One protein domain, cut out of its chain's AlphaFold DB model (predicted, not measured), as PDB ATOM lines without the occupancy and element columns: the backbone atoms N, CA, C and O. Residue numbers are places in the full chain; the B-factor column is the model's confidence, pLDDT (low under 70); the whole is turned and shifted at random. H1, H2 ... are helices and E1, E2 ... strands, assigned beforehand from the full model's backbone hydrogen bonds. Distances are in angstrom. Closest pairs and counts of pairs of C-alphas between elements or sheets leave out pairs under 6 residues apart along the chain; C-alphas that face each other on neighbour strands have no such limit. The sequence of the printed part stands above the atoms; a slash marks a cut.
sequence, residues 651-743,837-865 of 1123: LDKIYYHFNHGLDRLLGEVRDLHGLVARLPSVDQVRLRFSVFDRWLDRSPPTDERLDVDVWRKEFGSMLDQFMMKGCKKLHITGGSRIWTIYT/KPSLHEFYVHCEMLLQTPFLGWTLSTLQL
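Overview. This is residues 651 to 743 and 837 to 865 of the 1123 residues of an uncharacterized protein of Laccaria amethystina LaAM-08-1 (UniProt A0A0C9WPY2). A small, nearly flat sheet of four parallel strands makes a wall, with the helices H1 and H3 side by side over one of its faces, running back against the strands' direction, and the other face bare; H6 runs the same way as H3 and continues the row of H1 and H3 past the E4 edge, no longer on the sheet. H2, H4 and the loop of residues 699 to 706 extend beyond the strands' last residues, and H5 sits near the end of E4. The printed part has 122 residues, in the order E1 H1 E2 H2 H3 E3 H4 E4 H5 H6, with the sheet order E1 E2 E3 E4. The class is mixed, helices and strands; the whole is compact, with a radius of gyration of the C-alphas of 13.9 A, yet elongated, spanning 43 by 26 by 21 A.

Along the chain. E1, residues 653 to 657, begins at C-alpha 653 (242.466, 104.551, 198.559). H1, residues 662 to 678, is 24.9 A long. E2 is residues 684 to 688, and H2, residues 690 to 698, measures 12.2 A. H3, residues 708 to 724, is 23.5 A long and begins at C-alpha 708 (234.486, 131.227, 204.954). E3 is residues 729 to 733, H4 residues 738 to 741, E4 residues 842 to 846 and H5 residues 848 to 851. H6, residues 856 to 865, is 14.2 A long and ends at C-alpha 865 (255.967, 122.290, 197.547).

Arrangement. E1 and E2 are parallel, with N 654 and O 684 2.8 A apart. E2 and E3 have N 685 and O 729 at 2.8 A, and E3 and E4 have N 730 and O 842 at 2.9 A. E1, H1, E2 and E2, H2 H3, E3 are strand-helix-strand units, parallel neighbour strands joined through helices, with right-handed crossovers. H1 is only just on the sheet, with 5 pairs of C-alphas within 10 A; H1, H3 and H5 only graze it. H1 and H3 touch, C-alphas of His 673 and Met 718 closest at 4.7 A, at a shallow tilt of 25 degrees, the same way. H3 and H6 are close but not clearly touching, C-alphas of Gly 716 and Trp 858 closest at 7.4 A. H2 and H4 are likewise close but not clearly touching, Asp 693 and Ile 738 having the closest C-alphas at 7.2 A. H5 and H6 touch only at the corner, C-alphas of Leu 850 and Leu 856 closest at 5.6 A. Every O i to N i+4 pair is within hydrogen-bond range in H2, H3 and H6, and 12 of 13 in H1; H4 and H5 are too short for one.

Size, cuts and confidence. The C-alphas farthest apart, of Thr 702 and Lys 837, are 43.0 A apart. Residues 744 to 836 are not printed, and C-alphas 743 and 837 are 34.9 A apart across this cut. Of the links printed whole, H2 to H3 is short and the others are tight. Mean pLDDT of the printed part is 93.0, and no printed residue is under 70.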
ATOM      1  N   LEU A 651     243.909 102.231 204.761       96.12
ATOM      2  CA  LEU A 651     243.112 102.634 203.604       96.12
ATOM      3  C   LEU A 651     244.035 103.374 202.642       96.12
ATOM      4  O   LEU A 651     244.250 104.577 202.764       96.12
ATOM      5  N   ASP A 652     244.562 102.636 201.677       96.31
ATOM      6  CA  ASP A 652     245.420 103.175 200.631       96.31
ATOM      7  C   ASP A 652     244.616 104.060 199.676       96.31
ATOM      8  O   ASP A 652     245.150 105.032 199.148       96.31
ATOM      9  N   LYS A 653     243.324 103.762 199.458       97.19
ATOM     10  CA  LYS A 653     242.466 104.551 198.559       97.19
ATOM     11  C   LYS A 653     241.148 104.959 199.205       97.19
ATOM     12  O   LYS A 653     240.392 104.121 199.687       97.19
ATOM     13  N   ILE A 654     240.826 106.244 199.138       97.31
ATOM     14  CA  ILE A 654     239.584 106.810 199.667       97.31
ATOM     15  C   ILE A 654     238.832 107.491 198.529       97.31
ATOM     16  O   ILE A 654     239.346 108.415 197.908       97.31
ATOM     17  N   TYR A 655     237.597 107.070 198.274       97.12
ATOM     18  CA  TYR A 655     236.687 107.705 197.326       97.12
ATOM     19  C   TYR A 655     235.437 108.138 198.082       97.12
ATOM     20  O   TYR A 655     234.670 107.302 198.557       97.12
ATOM     21  N   TYR A 656     235.232 109.442 198.206       96.75
ATOM     22  CA  TYR A 656     234.184 109.996 199.044       96.75
ATOM     23  C   TYR A 656     233.321 110.996 198.279       96.75
ATOM     24  O   TYR A 656     233.833 111.913 197.635       96.75
ATOM     25  N   HIS A 657     232.004 110.823 198.365       96.19
ATOM     26  CA  HIS A 657     231.020 111.772 197.860       96.19
ATOM     27  C   HIS A 657     230.388 112.537 199.023       96.19
ATOM     28  O   HIS A 657     229.724 111.932 199.864       96.19
ATOM     29  N   PHE A 658     230.561 113.857 199.039       95.88
ATOM     30  CA  PHE A 658     229.928 114.719 200.033       95.88
ATOM     31  C   PHE A 658     228.420 114.776 199.808       95.88
ATOM     32  O   PHE A 658     227.946 114.977 198.686       95.88
ATOM     33  N   ASN A 659     227.670 114.564 200.884       93.62
ATOM     34  CA  ASN A 659     226.213 114.560 200.855       93.62
ATOM     35  C   ASN A 659     225.633 115.972 200.982       93.62
ATOM     36  O   ASN A 659     226.337 116.906 201.344       93.62
ATOM     37  N   HIS A 660     224.332 116.110 200.725       90.50
ATOM     38  CA  HIS A 660     223.593 117.363 200.894       90.50
ATOM     39  C   HIS A 660     223.565 117.865 202.352       90.50
ATOM     40  O   HIS A 660     223.573 117.063 203.292       90.50
ATOM     41  N   GLY A 661     223.437 119.184 202.526       90.06
ATOM     42  CA  GLY A 661     223.287 119.855 203.822       90.06
ATOM     43  C   GLY A 661     224.590 120.454 204.360       90.06
ATOM     44  O   GLY A 661     225.627 119.789 204.378       90.06
ATOM     45  N   LEU A 662     224.537 121.704 204.829       88.75
ATOM     46  CA  LEU A 662     225.730 122.463 205.207       88.75
ATOM     47  C   LEU A 662     226.377 121.974 206.509       88.75
ATOM     48  O   LEU A 662     227.574 121.684 206.544       88.75
ATOM     49  N   ASP A 663     225.574 121.799 207.558       88.44
ATOM     50  CA  ASP A 663     226.019 121.218 208.832       88.44
ATOM     51  C   ASP A 663     226.655 119.841 208.640       88.44
ATOM     52  O   ASP A 663     227.669 119.483 209.251       88.44
ATOM     53  N   ARG A 664     226.044 119.056 207.750       93.06
ATOM     54  CA  ARG A 664     226.534 117.734 207.396       93.06
ATOM     55  C   ARG A 664     227.872 117.827 206.678       93.06
ATOM     56  O   ARG A 664     228.760 117.061 207.028       93.06
ATOM     57  N   LEU A 665     228.037 118.757 205.740       94.38
ATOM     58  CA  LEU A 665     229.289 118.945 205.014       94.38
ATOM     59  C   LEU A 665     230.463 119.202 205.972       94.38
ATOM     60  O   LEU A 665     231.477 118.510 205.898       94.38
ATOM     61  N   LEU A 666     230.313 120.142 206.913       94.19
ATOM     62  CA  LEU A 666     231.350 120.423 207.916       94.19
ATOM     63  C   LEU A 666     231.630 119.212 208.816       94.19
ATOM     64  O   LEU A 666     232.787 118.920 209.125       94.19
ATOM     65  N   GLY A 667     230.583 118.491 209.228       95.12
ATOM     66  CA  GLY A 667     230.720 117.253 209.998       95.12
ATOM     67  C   GLY A 667     231.481 116.165 209.236       95.12
ATOM     68  O   GLY A 667     232.402 115.562 209.783       95.12
ATOM     69  N   GLU A 668     231.150 115.960 207.961       96.06
ATOM     70  CA  GLU A 668     231.802 114.982 207.088       96.06
ATOM     71  C   GLU A 668     233.272 115.338 206.843       96.06
ATOM     72  O   GLU A 668     234.127 114.461 206.937       96.06
ATOM     73  N   VAL A 669     233.601 116.617 206.627       96.75
ATOM     74  CA  VAL A 669     234.998 117.078 206.511       96.75
ATOM     75  C   VAL A 669     235.789 116.797 207.792       96.75
ATOM     76  O   VAL A 669     236.894 116.254 207.733       96.75
ATOM     77  N   ARG A 670     235.215 117.085 208.966       96.12
ATOM     78  CA  ARG A 670     235.853 116.812 210.265       96.12
ATOM     79  C   ARG A 670     236.051 115.324 210.528       96.12
ATOM     80  O   ARG A 670     237.105 114.914 211.021       96.12
ATOM     81  N   ASP A 671     235.047 114.508 210.227       96.44
ATOM     82  CA  ASP A 671     235.132 113.066 210.434       96.44
ATOM     83  C   ASP A 671     236.096 112.409 209.445       96.44
ATOM     84  O   ASP A 671     236.841 111.513 209.849       96.44
ATOM     85  N   LEU A 672     236.153 112.892 208.200       97.50
ATOM     86  CA  LEU A 672     237.123 112.437 207.210       97.50
ATOM     87  C   LEU A 672     238.551 112.823 207.615       97.50
ATOM     88  O   LEU A 672     239.427 111.959 207.619       97.50
ATOM     89  N   HIS A 673     238.775 114.060 208.070       97.62
ATOM     90  CA  HIS A 673     240.043 114.480 208.676       97.62
ATOM     91  C   HIS A 673     240.446 113.555 209.842       97.62
ATOM     92  O   HIS A 673     241.567 113.045 209.884       97.62
ATOM     93  N   GLY A 674     239.518 113.261 210.760       96.88
ATOM     94  CA  GLY A 674     239.776 112.377 211.901       96.88
ATOM     95  C   GLY A 674     240.031 110.913 211.522       96.88
ATOM     96  O   GLY A 674     240.824 110.242 212.184       96.88
ATOM     97  N   LEU A 675     239.376 110.403 210.474       97.06
ATOM     98  CA  LEU A 675     239.655 109.080 209.914       97.06
ATOM     99  C   LEU A 675     241.092 109.025 209.388       97.06
ATOM    100  O   LEU A 675     241.851 108.144 209.781       97.06
ATOM    101  N   VAL A 676     241.477 109.995 208.562       97.38
ATOM    102  CA  VAL A 676     242.789 110.043 207.903       97.38
ATOM    103  C   VAL A 676     243.915 110.210 208.912       97.38
ATOM    104  O   VAL A 676     244.935 109.536 208.800       97.38
ATOM    105  N   ALA A 677     243.722 111.031 209.944       96.81
ATOM    106  CA  ALA A 677     244.704 111.219 211.009       96.81
ATOM    107  C   ALA A 677     245.104 109.895 211.699       96.81
ATOM    108  O   ALA A 677     246.268 109.731 212.074       96.81
ATOM    109  N   ARG A 678     244.171 108.935 211.819       96.38
ATOM    110  CA  ARG A 678     244.408 107.604 212.412       96.38
ATOM    111  C   ARG A 678     245.147 106.643 211.478       96.38
ATOM    112  O   ARG A 678     245.810 105.732 211.969       96.38
ATOM    113  N   LEU A 679     245.019 106.810 210.164       96.31
ATOM    114  CA  LEU A 679     245.637 105.911 209.192       96.31
ATOM    115  C   LEU A 679     247.161 106.110 209.163       96.31
ATOM    116  O   LEU A 679     247.630 107.234 209.361       96.31
ATOM    117  N   PRO A 680     247.958 105.055 208.931       96.19
ATOM    118  CA  PRO A 680     249.409 105.195 208.815       96.19
ATOM    119  C   PRO A 680     249.808 105.943 207.536       96.19
ATOM    120  O   PRO A 680     250.672 106.816 207.589       96.19
ATOM    121  N   SER A 681     249.134 105.653 206.424       96.38
ATOM    122  CA  SER A 681     249.326 106.281 205.116       96.38
ATOM    123  C   SER A 681     248.018 106.277 204.327       96.38
ATOM    124  O   SER A 681     247.130 105.469 204.602       96.38
ATOM    125  N   VAL A 682     247.912 107.175 203.349       97.25
ATOM    126  CA  VAL A 682     246.837 107.192 202.347       97.25
ATOM    127  C   VAL A 682     247.483 107.509 201.007       97.25
ATOM    128  O   VAL A 682     248.080 108.566 200.877       97.25
ATOM    129  N   ASP A 683     247.375 106.619 200.024       97.56
ATOM    130  CA  ASP A 683     248.034 106.771 198.721       97.56
ATOM    131  C   ASP A 683     247.185 107.589 197.731       97.56
ATOM    132  O   ASP A 683     247.718 108.420 196.992       97.56
ATOM    133  N   GLN A 684     245.867 107.368 197.699       98.06
ATOM    134  CA  GLN A 684     244.948 108.022 196.767       98.06
ATOM    135  C   GLN A 684     243.679 108.520 197.457       98.06
ATOM    136  O   GLN A 684     243.002 107.781 198.166       98.06
ATOM    137  N   VAL A 685     243.287 109.752 197.147       98.12
ATOM    138  CA  VAL A 685     242.052 110.367 197.629       98.12
ATOM    139  C   VAL A 685     241.269 110.945 196.457       98.12
ATOM    140  O   VAL A 685     241.803 111.705 195.649       98.12
ATOM    141  N   ARG A 686     239.983 110.605 196.365       98.00
ATOM    142  CA  ARG A 686     239.021 111.224 195.454       98.00
ATOM    143  C   ARG A 686     237.847 111.789 196.236       98.00
ATOM    144  O   ARG A 686     237.118 111.040 196.877       98.00
ATOM    145  N   LEU A 687     237.643 113.094 196.141       97.88
ATOM    146  CA  LEU A 687     236.548 113.823 196.761       97.88
ATOM    147  C   LEU A 687     235.598 114.324 195.680       97.88
ATOM    148  O   LEU A 687     236.030 114.917 194.692       97.88
ATOM    149  N   ARG A 688     234.300 114.090 195.857       96.94
ATOM    150  CA  ARG A 688     233.276 114.494 194.895       96.94
ATOM    151  C   ARG A 688     232.189 115.305 195.577       96.94
ATOM    152  O   ARG A 688     231.508 114.814 196.472       96.94
ATOM    153  N   PHE A 689     231.997 116.521 195.094       95.94
ATOM    154  CA  PHE A 689     230.994 117.471 195.560       95.94
ATOM    155  C   PHE A 689     229.765 117.541 194.651       95.94
ATOM    156  O   PHE A 689     228.838 118.271 194.957       95.94
ATOM    157  N   SER A 690     229.691 116.757 193.572       90.62
ATOM    158  CA  SER A 690     228.588 116.850 192.600       90.62
ATOM    159  C   SER A 690     227.191 116.614 193.193       90.62
ATOM    160  O   SER A 690     226.210 117.179 192.715       90.62
ATOM    161  N   VAL A 691     227.079 115.785 194.239       89.88
ATOM    162  CA  VAL A 691     225.819 115.595 194.979       89.88
ATOM    163  C   VAL A 691     225.477 116.848 195.791       89.88
ATOM    164  O   VAL A 691     224.313 117.238 195.837       89.88
ATOM    165  N   PHE A 692     226.483 117.489 196.385       91.25
ATOM    166  CA  PHE A 692     226.339 118.741 197.121       91.25
ATOM    167  C   PHE A 692     226.030 119.928 196.197       91.25
ATOM    168  O   PHE A 692     225.131 120.698 196.505       91.25
ATOM    169  N   ASP A 693     226.680 120.044 195.035       90.88
ATOM    170  CA  ASP A 693     226.379 121.093 194.047       90.88
ATOM    171  C   ASP A 693     224.942 120.986 193.551       90.88
ATOM    172  O   ASP A 693     224.215 121.970 193.544       90.88
ATOM    173  N   ARG A 694     224.499 119.769 193.207       87.88
ATOM    174  CA  ARG A 694     223.111 119.530 192.795       87.88
ATOM    175  C   ARG A 694     222.127 119.887 193.902       87.88
ATOM    176  O   ARG A 694     221.022 120.324 193.605       87.88
ATOM    177  N   TRP A 695     222.503 119.663 195.160       91.06
ATOM    178  CA  TRP A 695     221.710 120.116 196.292       91.06
ATOM    179  C   TRP A 695     221.690 121.641 196.382       91.06
ATOM    180  O   TRP A 695     220.609 122.185 196.506       91.06
ATOM    181  N   LEU A 696     222.815 122.337 196.222       86.44
ATOM    182  CA  LEU A 696     222.839 123.803 196.180       86.44
ATOM    183  C   LEU A 696     222.064 124.395 194.996       86.44
ATOM    184  O   LEU A 696     221.518 125.480 195.131       86.44
ATOM    185  N   ASP A 697     221.993 123.706 193.856       81.25
ATOM    186  CA  ASP A 697     221.182 124.134 192.706       81.25
ATOM    187  C   ASP A 697     219.668 123.905 192.920       81.25
ATOM    188  O   ASP A 697     218.850 124.461 192.185       81.25
ATOM    189  N   ARG A 698     219.302 123.028 193.866       82.69
ATOM    190  CA  ARG A 698     217.923 122.607 194.176       82.69
ATOM    191  C   ARG A 698     217.396 123.145 195.503       82.69
ATOM    192  O   ARG A 698     216.174 123.131 195.695       82.69
ATOM    193  N   SER A 699     218.286 123.495 196.435       79.44
ATOM    194  CA  SER A 699     218.017 124.009 197.787       79.44
ATOM    195  C   SER A 699     219.266 124.703 198.408       79.44
ATOM    196  O   SER A 699     219.792 124.208 199.406       79.44
ATOM    197  N   PRO A 700     219.796 125.822 197.867       75.81
ATOM    198  CA  PRO A 700     220.718 126.695 198.529       75.81
ATOM    199  C   PRO A 700     220.078 127.152 199.840       75.81
ATOM    200  O   PRO A 700     218.915 127.564 199.891       75.81
ATOM    201  N   PRO A 701     220.848 127.068 200.921       77.62
ATOM    202  CA  PRO A 701     220.392 127.482 202.226       77.62
ATOM    203  C   PRO A 701     220.122 128.995 202.233       77.62
ATOM    204  O   PRO A 701     221.010 129.794 201.925       77.62
ATOM    205  N   THR A 702     218.895 129.385 202.582       76.81
ATOM    206  CA  THR A 702     218.473 130.789 202.724       76.81
ATOM    207  C   THR A 702     219.111 131.443 203.953       76.81
ATOM    208  O   THR A 702     219.639 132.555 203.850       76.81
ATOM    209  N   ASP A 703     219.163 130.716 205.075       81.31
ATOM    210  CA  ASP A 703     219.651 131.219 206.368       81.31
ATOM    211  C   ASP A 703     221.006 130.643 206.807       81.31
ATOM    212  O   ASP A 703     221.803 131.323 207.462       81.31
ATOM    213  N   GLU A 704     221.313 129.400 206.430       80.88
ATOM    214  CA  GLU A 704     222.580 128.753 206.773       80.88
ATOM    215  C   GLU A 704     223.670 129.148 205.781       80.88
ATOM    216  O   GLU A 704     223.829 128.569 204.708       80.88
ATOM    217  N   ARG A 705     224.469 130.143 206.147       87.12
ATOM    218  CA  ARG A 705     225.641 130.503 205.359       87.12
ATOM    219  C   ARG A 705     226.906 129.892 205.941       87.12
ATOM    220  O   ARG A 705     227.076 129.771 207.153       87.12
ATOM    221  N   LEU A 706     227.817 129.528 205.050       89.38
ATOM    222  CA  LEU A 706     229.089 128.926 205.401       89.38
ATOM    223  C   LEU A 706     230.082 130.019 205.777       89.38
ATOM    224  O   LEU A 706     230.482 130.819 204.928       89.38
ATOM    225  N   ASP A 707     230.499 130.035 207.040       93.00
ATOM    226  CA  ASP A 707     231.609 130.879 207.474       93.00
ATOM    227  C   ASP A 707     232.869 130.500 206.686       93.00
ATOM    228  O   ASP A 707     233.399 129.395 206.826       93.00
ATOM    229  N   VAL A 708     233.324 131.421 205.829       91.88
ATOM    230  CA  VAL A 708     234.486 131.227 204.954       91.88
ATOM    231  C   VAL A 708     235.737 130.894 205.746       91.88
ATOM    232  O   VAL A 708     236.535 130.078 205.294       91.88
ATOM    233  N   ASP A 709     235.922 131.499 206.915       92.56
ATOM    234  CA  ASP A 709     237.122 131.307 207.713       92.56
ATOM    235  C   ASP A 709     237.096 129.935 208.394       92.56
ATOM    236  O   ASP A 709     238.116 129.237 208.403       92.56
ATOM    237  N   VAL A 710     235.929 129.519 208.902       93.19
ATOM    238  CA  VAL A 710     235.720 128.169 209.454       93.19
ATOM    239  C   VAL A 710     235.884 127.118 208.364       93.19
ATOM    240  O   VAL A 710     236.630 126.160 208.554       93.19
ATOM    241  N   TRP A 711     235.245 127.303 207.211       94.88
ATOM    242  CA  TRP A 711     235.345 126.377 206.087       94.88
ATOM    243  C   TRP A 711     236.774 126.248 205.580       94.88
ATOM    244  O   TRP A 711     237.292 125.136 205.487       94.88
ATOM    245  N   ARG A 712     237.446 127.380 205.337       94.12
ATOM    246  CA  ARG A 712     238.856 127.415 204.943       94.12
ATOM    247  C   ARG A 712     239.727 126.657 205.933       94.12
ATOM    248  O   ARG A 712     240.575 125.873 205.516       94.12
ATOM    249  N   LYS A 713     239.508 126.863 207.234       94.69
ATOM    250  CA  LYS A 713     240.258 126.182 208.289       94.69
ATOM    251  C   LYS A 713     240.016 124.673 208.282       94.69
ATOM    252  O   LYS A 713     240.980 123.918 208.270       94.69
ATOM    253  N   GLU A 714     238.764 124.228 208.321       96.31
ATOM    254  CA  GLU A 714     238.413 122.807 208.465       96.31
ATOM    255  C   GLU A 714     238.746 122.013 207.198       96.31
ATOM    256  O   GLU A 714     239.407 120.977 207.268       96.31
ATOM    257  N   PHE A 715     238.345 122.523 206.029       96.69
ATOM    258  CA  PHE A 715     238.631 121.879 204.750       96.69
ATOM    259  C   PHE A 715     240.129 121.914 204.440       96.69
ATOM    260  O   PHE A 715     240.691 120.880 204.091       96.69
ATOM    261  N   GLY A 716     240.804 123.049 204.666       96.50
ATOM    262  CA  GLY A 716     242.261 123.157 204.530       96.50
ATOM    263  C   GLY A 716     243.006 122.161 205.423       96.50
ATOM    264  O   GLY A 716     243.839 121.409 204.928       96.50
ATOM    265  N   SER A 717     242.621 122.050 206.701       96.25
ATOM    266  CA  SER A 717     243.230 121.088 207.640       96.25
ATOM    267  C   SER A 717     243.039 119.637 207.189       96.25
ATOM    268  O   SER A 717     243.943 118.814 207.321       96.25
ATOM    269  N   MET A 718     241.869 119.301 206.634       97.94
ATOM    270  CA  MET A 718     241.629 117.982 206.048       97.94
ATOM    271  C   MET A 718     242.575 117.701 204.876       97.94
ATOM    272  O   MET A 718     243.132 116.605 204.796       97.94
ATOM    273  N   LEU A 719     242.774 118.675 203.987       97.38
ATOM    274  CA  LEU A 719     243.672 118.520 202.847       97.38
ATOM    275  C   LEU A 719     245.137 118.390 203.282       97.38
ATOM    276  O   LEU A 719     245.818 117.467 202.833       97.38
ATOM    277  N   ASP A 720     245.589 119.223 204.221       96.31
ATOM    278  CA  ASP A 720     246.922 119.121 204.830       96.31
ATOM    279  C   ASP A 720     247.142 117.735 205.446       96.31
ATOM    280  O   ASP A 720     248.200 117.122 205.290       96.31
ATOM    281  N   GLN A 721     246.114 117.189 206.099       97.00
ATOM    282  CA  GLN A 721     246.178 115.866 206.700       97.00
ATOM    283  C   GLN A 721     246.339 114.745 205.667       97.00
ATOM    284  O   GLN A 721     247.053 113.785 205.962       97.00
ATOM    285  N   PHE A 722     245.748 114.849 204.469       97.12
ATOM    286  CA  PHE A 722     246.030 113.902 203.381       97.12
ATOM    287  C   PHE A 722     247.492 113.983 202.939       97.12
ATOM    288  O   PHE A 722     248.144 112.949 202.787       97.12
ATOM    289  N   MET A 723     248.023 115.198 202.785       96.50
ATOM    290  CA  MET A 723     249.412 115.417 202.372       96.50
ATOM    291  C   MET A 723     250.396 114.846 203.400       96.50
ATOM    292  O   MET A 723     251.297 114.091 203.045       96.50
ATOM    293  N   MET A 724     250.161 115.089 204.693       95.06
ATOM    294  CA  MET A 724     250.974 114.526 205.779       95.06
ATOM    295  C   MET A 724     250.961 112.989 205.827       95.06
ATOM    296  O   MET A 724     251.890 112.389 206.364       95.06
ATOM    297  N   LYS A 725     249.926 112.334 205.284       96.12
ATOM    298  CA  LYS A 725     249.831 110.866 205.194       96.12
ATOM    299  C   LYS A 725     250.432 110.288 203.910       96.12
ATOM    300  O   LYS A 725     250.241 109.103 203.640       96.12
ATOM    301  N   GLY A 726     251.179 111.094 203.156       95.62
ATOM    302  CA  GLY A 726     251.905 110.650 201.971       95.62
ATOM    303  C   GLY A 726     251.023 110.474 200.737       95.62
ATOM    304  O   GLY A 726     251.352 109.651 199.885       95.62
ATOM    305  N   CYS A 727     249.915 111.221 200.638       97.62
ATOM    306  CA  CYS A 727     249.023 111.168 199.481       97.62
ATOM    307  C   CYS A 727     249.794 111.410 198.182       97.62
ATOM    308  O   CYS A 727     250.461 112.434 198.016       97.62
ATOM    309  N   LYS A 728     249.694 110.442 197.266       97.81
ATOM    310  CA  LYS A 728     250.316 110.475 195.939       97.81
ATOM    311  C   LYS A 728     249.352 110.955 194.867       97.81
ATOM    312  O   LYS A 728     249.799 111.520 193.876       97.81
ATOM    313  N   LYS A 729     248.048 110.724 195.047       98.31
ATOM    314  CA  LYS A 729     247.011 111.059 194.063       98.31
ATOM    315  C   LYS A 729     245.837 111.755 194.734       98.31
ATOM    316  O   LYS A 729     245.076 111.101 195.446       98.31
ATOM    317  N   LEU A 730     245.634 113.038 194.459       98.12
ATOM    318  CA  LEU A 730     244.505 113.806 194.981       98.12
ATOM    319  C   LEU A 730     243.590 114.243 193.835       98.12
ATOM    320  O   LEU A 730     244.034 114.857 192.873       98.12
ATOM    321  N   HIS A 731     242.303 113.921 193.923       98.00
ATOM    322  CA  HIS A 731     241.312 114.292 192.915       98.00
ATOM    323  C   HIS A 731     240.100 114.914 193.591       98.00
ATOM    324  O   HIS A 731     239.458 114.268 194.412       98.00
ATOM    325  N   ILE A 732     239.770 116.152 193.246       97.31
ATOM    326  CA  ILE A 732     238.637 116.873 193.823       97.31
ATOM    327  C   ILE A 732     237.746 117.361 192.681       97.31
ATOM    328  O   ILE A 732     238.200 118.135 191.845       97.31
ATOM    329  N   THR A 733     236.491 116.902 192.628       95.00
ATOM    330  CA  THR A 733     235.520 117.285 191.583       95.00
ATOM    331  C   THR A 733     234.270 117.941 192.158       95.00
ATOM    332  O   THR A 733     233.834 117.588 193.255       95.00
ATOM    333  N   GLY A 734     233.630 118.820 191.381       91.31
ATOM    334  CA  GLY A 734     232.409 119.537 191.777       91.31
ATOM    335  C   GLY A 734     232.734 120.775 192.610       91.31
ATOM    336  O   GLY A 734     233.763 121.392 192.411       91.31
ATOM    337  N   GLY A 735     231.892 121.162 193.555       89.88
ATOM    338  CA  GLY A 735     232.118 122.274 194.466       89.88
ATOM    339  C   GLY A 735     232.052 123.647 193.792       89.88
ATOM    340  O   GLY A 735     232.461 124.639 194.395       89.88
ATOM    341  N   SER A 736     231.555 123.711 192.555       86.44
ATOM    342  CA  SER A 736     231.410 124.936 191.758       86.44
ATOM    343  C   SER A 736     230.382 125.898 192.339       86.44
ATOM    344  O   SER A 736     230.363 127.076 191.998       86.44
ATOM    345  N   ARG A 737     229.515 125.418 193.236       86.81
ATOM    346  CA  ARG A 737     228.480 126.235 193.871       86.81
ATOM    347  C   ARG A 737     228.795 126.626 195.307       86.81
ATOM    348  O   ARG A 737     228.138 127.513 195.824       86.81
ATOM    349  N   ILE A 738     229.808 126.049 195.958       88.19
ATOM    350  CA  ILE A 738     230.052 126.307 197.395       88.19
ATOM    351  C   ILE A 738     230.328 127.787 197.677       88.19
ATOM    352  O   ILE A 738     229.984 128.305 198.736       88.19
ATOM    353  N   TRP A 739     230.897 128.513 196.722       85.75
ATOM    354  CA  TRP A 739     231.189 129.924 196.919       85.75
ATOM    355  C   TRP A 739     229.952 130.818 197.000       85.75
ATOM    356  O   TRP A 739     230.030 131.909 197.567       85.75
ATOM    357  N   THR A 740     228.807 130.367 196.482       84.50
ATOM    358  CA  THR A 740     227.560 131.140 196.530       84.50
ATOM    359  C   THR A 740     227.004 131.244 197.951       84.50
ATOM    360  O   THR A 740     226.247 132.168 198.237       84.50
ATOM    361  N   ILE A 741     227.421 130.348 198.855       84.12
ATOM    362  CA  ILE A 741     226.953 130.281 200.247       84.12
ATOM    363  C   ILE A 741     227.961 130.842 201.262       84.12
ATOM    364  O   ILE A 741     227.758 130.721 202.469       84.12
ATOM    365  N   TYR A 742     229.047 131.467 200.806       87.56
ATOM    366  CA  TYR A 742     230.044 132.089 201.674       87.56
ATOM    367  C   TYR A 742     229.484 133.302 202.438       87.56
ATOM    368  O   TYR A 742     228.988 134.259 201.840       87.56
ATOM    369  N   THR A 743     229.640 133.335 203.768       73.50
ATOM    370  CA  THR A 743     229.627 134.612 204.498       73.50
ATOM    371  C   THR A 743     231.012 135.227 204.467       73.50
ATOM    372  O   THR A 743     231.948 134.693 205.062       73.50
ATOM    373  N   LYS A 837     257.869 115.396 203.626       87.69
ATOM    374  CA  LYS A 837     258.462 115.094 202.319       87.69
ATOM    375  C   LYS A 837     257.411 115.272 201.215       87.69
ATOM    376  O   LYS A 837     256.300 114.772 201.393       87.69
ATOM    377  N   PRO A 838     257.747 115.918 200.083       90.38
ATOM    378  CA  PRO A 838     256.846 115.989 198.940       90.38
ATOM    379  C   PRO A 838     256.530 114.573 198.447       90.38
ATOM    380  O   PRO A 838     257.420 113.729 198.321       90.38
ATOM    381  N   SER A 839     255.248 114.294 198.240       94.19
ATOM    382  CA  SER A 839     254.751 112.958 197.892       94.19
ATOM    383  C   SER A 839     253.679 112.967 196.814       94.19
ATOM    384  O   SER A 839     253.331 111.897 196.317       94.19
ATOM    385  N   LEU A 840     253.128 114.130 196.461       97.50
ATOM    386  CA  LEU A 840     252.016 114.230 195.521       97.50
ATOM    387  C   LEU A 840     252.533 114.132 194.082       97.50
ATOM    388  O   LEU A 840     253.333 114.958 193.655       97.50
ATOM    389  N   HIS A 841     252.064 113.122 193.353       97.94
ATOM    390  CA  HIS A 841     252.438 112.855 191.961       97.94
ATOM    391  C   HIS A 841     251.319 113.243 190.991       97.94
ATOM    392  O   HIS A 841     251.588 113.731 189.897       97.94
ATOM    393  N   GLU A 842     250.057 113.050 191.384       98.44
ATOM    394  CA  GLU A 842     248.902 113.368 190.543       98.44
ATOM    395  C   GLU A 842     247.934 114.286 191.281       98.44
ATOM    396  O   GLU A 842     247.475 113.960 192.384       98.44
ATOM    397  N   PHE A 843     247.582 115.410 190.657       97.75
ATOM    398  CA  PHE A 843     246.620 116.348 191.218       97.75
ATOM    399  C   PHE A 843     245.560 116.762 190.195       97.75
ATOM    400  O   PHE A 843     245.858 117.373 189.171       97.75
ATOM    401  N   TYR A 844     244.302 116.434 190.491       97.50
ATOM    402  CA  TYR A 844     243.142 116.755 189.660       97.50
ATOM    403  C   TYR A 844     242.252 117.759 190.402       97.50
ATOM    404  O   TYR A 844     241.573 117.411 191.375       97.50
ATOM    405  N   VAL A 845     242.256 119.006 189.935       94.56
ATOM    406  CA  VAL A 845     241.499 120.140 190.473       94.56
ATOM    407  C   VAL A 845     240.325 120.422 189.542       94.56
ATOM    408  O   VAL A 845     240.346 121.318 188.698       94.56
ATOM    409  N   HIS A 846     239.271 119.629 189.682       94.19
ATOM    410  CA  HIS A 846     238.006 119.809 188.959       94.19
ATOM    411  C   HIS A 846     236.964 120.481 189.849       94.19
ATOM    412  O   HIS A 846     235.772 120.161 189.802       94.19
ATOM    413  N   CYS A 847     237.454 121.362 190.717       91.50
ATOM    414  CA  CYS A 847     236.686 122.006 191.755       91.50
ATOM    415  C   CYS A 847     237.073 123.474 191.890       91.50
ATOM    416  O   CYS A 847     238.173 123.792 192.340       91.50
ATOM    417  N   GLU A 848     236.150 124.362 191.513       88.50
ATOM    418  CA  GLU A 848     236.398 125.808 191.435       88.50
ATOM    419  C   GLU A 848     236.831 126.400 192.772       88.50
ATOM    420  O   GLU A 848     237.667 127.299 192.803       88.50
ATOM    421  N   MET A 849     236.298 125.882 193.888       92.38
ATOM    422  CA  MET A 849     236.569 126.438 195.214       92.38
ATOM    423  C   MET A 849     238.073 126.491 195.522       92.38
ATOM    424  O   MET A 849     238.521 127.409 196.200       92.38
ATOM    425  N   LEU A 850     238.852 125.537 194.995       94.06
ATOM    426  CA  LEU A 850     240.300 125.441 195.209       94.06
ATOM    427  C   LEU A 850     241.094 126.528 194.480       94.06
ATOM    428  O   LEU A 850     242.238 126.793 194.843       94.06
ATOM    429  N   LEU A 851     240.498 127.164 193.475       91.50
ATOM    430  CA  LEU A 851     241.111 128.225 192.676       91.50
ATOM    431  C   LEU A 851     240.592 129.620 193.056       91.50
ATOM    432  O   LEU A 851     240.974 130.616 192.448       91.50
ATOM    433  N   GLN A 852     239.744 129.716 194.083       89.06
ATOM    434  CA  GLN A 852     239.194 130.974 194.588       89.06
ATOM    435  C   GLN A 852     239.892 131.449 195.867       89.06
ATOM    436  O   GLN A 852     240.540 130.679 196.573       89.06
ATOM    437  N   THR A 853     239.711 132.728 196.210       85.25
ATOM    438  CA  THR A 853     240.430 133.463 197.268       85.25
ATOM    439  C   THR A 853     240.509 132.794 198.660       85.25
ATOM    440  O   THR A 853     241.498 133.047 199.348       85.25
ATOM    441  N   PRO A 854     239.593 131.910 199.119       88.19
ATOM    442  CA  PRO A 854     239.814 131.172 200.368       88.19
ATOM    443  C   PRO A 854     240.884 130.071 200.282       88.19
ATOM    444  O   PRO A 854     241.574 129.832 201.271       88.19
ATOM    445  N   PHE A 855     241.037 129.410 199.130       94.31
ATOM    446  CA  PHE A 855     241.885 128.217 198.975       94.31
ATOM    447  C   PHE A 855     242.991 128.360 197.930       94.31
ATOM    448  O   PHE A 855     243.921 127.561 197.940       94.31
ATOM    449  N   LEU A 856     242.957 129.393 197.086       93.50
ATOM    450  CA  LEU A 856     243.953 129.638 196.042       93.50
ATOM    451  C   LEU A 856     245.382 129.628 196.601       93.50
ATOM    452  O   LEU A 856     246.268 128.995 196.035       93.50
ATOM    453  N   GLY A 857     245.593 130.275 197.754       95.00
ATOM    454  CA  GLY A 857     246.893 130.286 198.429       95.00
ATOM    455  C   GLY A 857     247.343 128.900 198.903       95.00
ATOM    456  O   GLY A 857     248.515 128.557 198.755       95.00
ATOM    457  N   TRP A 858     246.418 128.085 199.423       95.62
ATOM    458  CA  TRP A 858     246.702 126.700 199.808       95.62
ATOM    459  C   TRP A 858     247.063 125.850 198.582       95.62
ATOM    460  O   TRP A 858     248.072 125.145 198.594       95.62
ATOM    461  N   THR A 859     246.290 125.975 197.499       96.56
ATOM    462  CA  THR A 859     246.498 125.239 196.245       96.56
ATOM    463  C   THR A 859     247.853 125.572 195.626       96.56
ATOM    464  O   THR A 859     248.615 124.660 195.306       96.56
ATOM    465  N   LEU A 860     248.195 126.863 195.522       96.44
ATOM    466  CA  LEU A 860     249.499 127.322 195.030       96.44
ATOM    467  C   LEU A 860     250.650 126.789 195.887       96.44
ATOM    468  O   LEU A 860     251.591 126.209 195.351       96.44
ATOM    469  N   SER A 861     250.554 126.929 197.211       95.12
ATOM    470  CA  SER A 861     251.612 126.485 198.130       95.12
ATOM    471  C   SER A 861     251.839 124.972 198.044       95.12
ATOM    472  O   SER A 861     252.978 124.512 198.015       95.12
ATOM    473  N   THR A 862     250.758 124.193 197.956       95.44
ATOM    474  CA  THR A 862     250.818 122.728 197.858       95.44
ATOM    475  C   THR A 862     251.454 122.276 196.547       95.44
ATOM    476  O   THR A 862     252.309 121.387 196.550       95.44
ATOM    477  N   LEU A 863     251.071 122.904 195.432       96.44
ATOM    478  CA  LEU A 863     251.651 122.636 194.117       96.44
ATOM    479  C   LEU A 863     253.139 122.988 194.066       96.44
ATOM    480  O   LEU A 863     253.932 122.180 193.597       96.44
ATOM    481  N   GLN A 864     253.527 124.152 194.590       95.75
ATOM    482  CA  GLN A 864     254.928 124.581 194.637       95.75
ATOM    483  C   GLN A 864     255.783 123.646 195.499       95.75
ATOM    484  O   GLN A 864     256.873 123.261 195.086       95.75
ATOM    485  N   LEU A 865     255.270 123.223 196.660       95.12
ATOM    486  CA  LEU A 865     255.967 122.290 197.547       95.12
ATOM    487  C   LEU A 865     256.226 120.928 196.882       95.12
ATOM    488  O   LEU A 865     257.258 120.315 197.130       95.12
TER     489      LEU A 865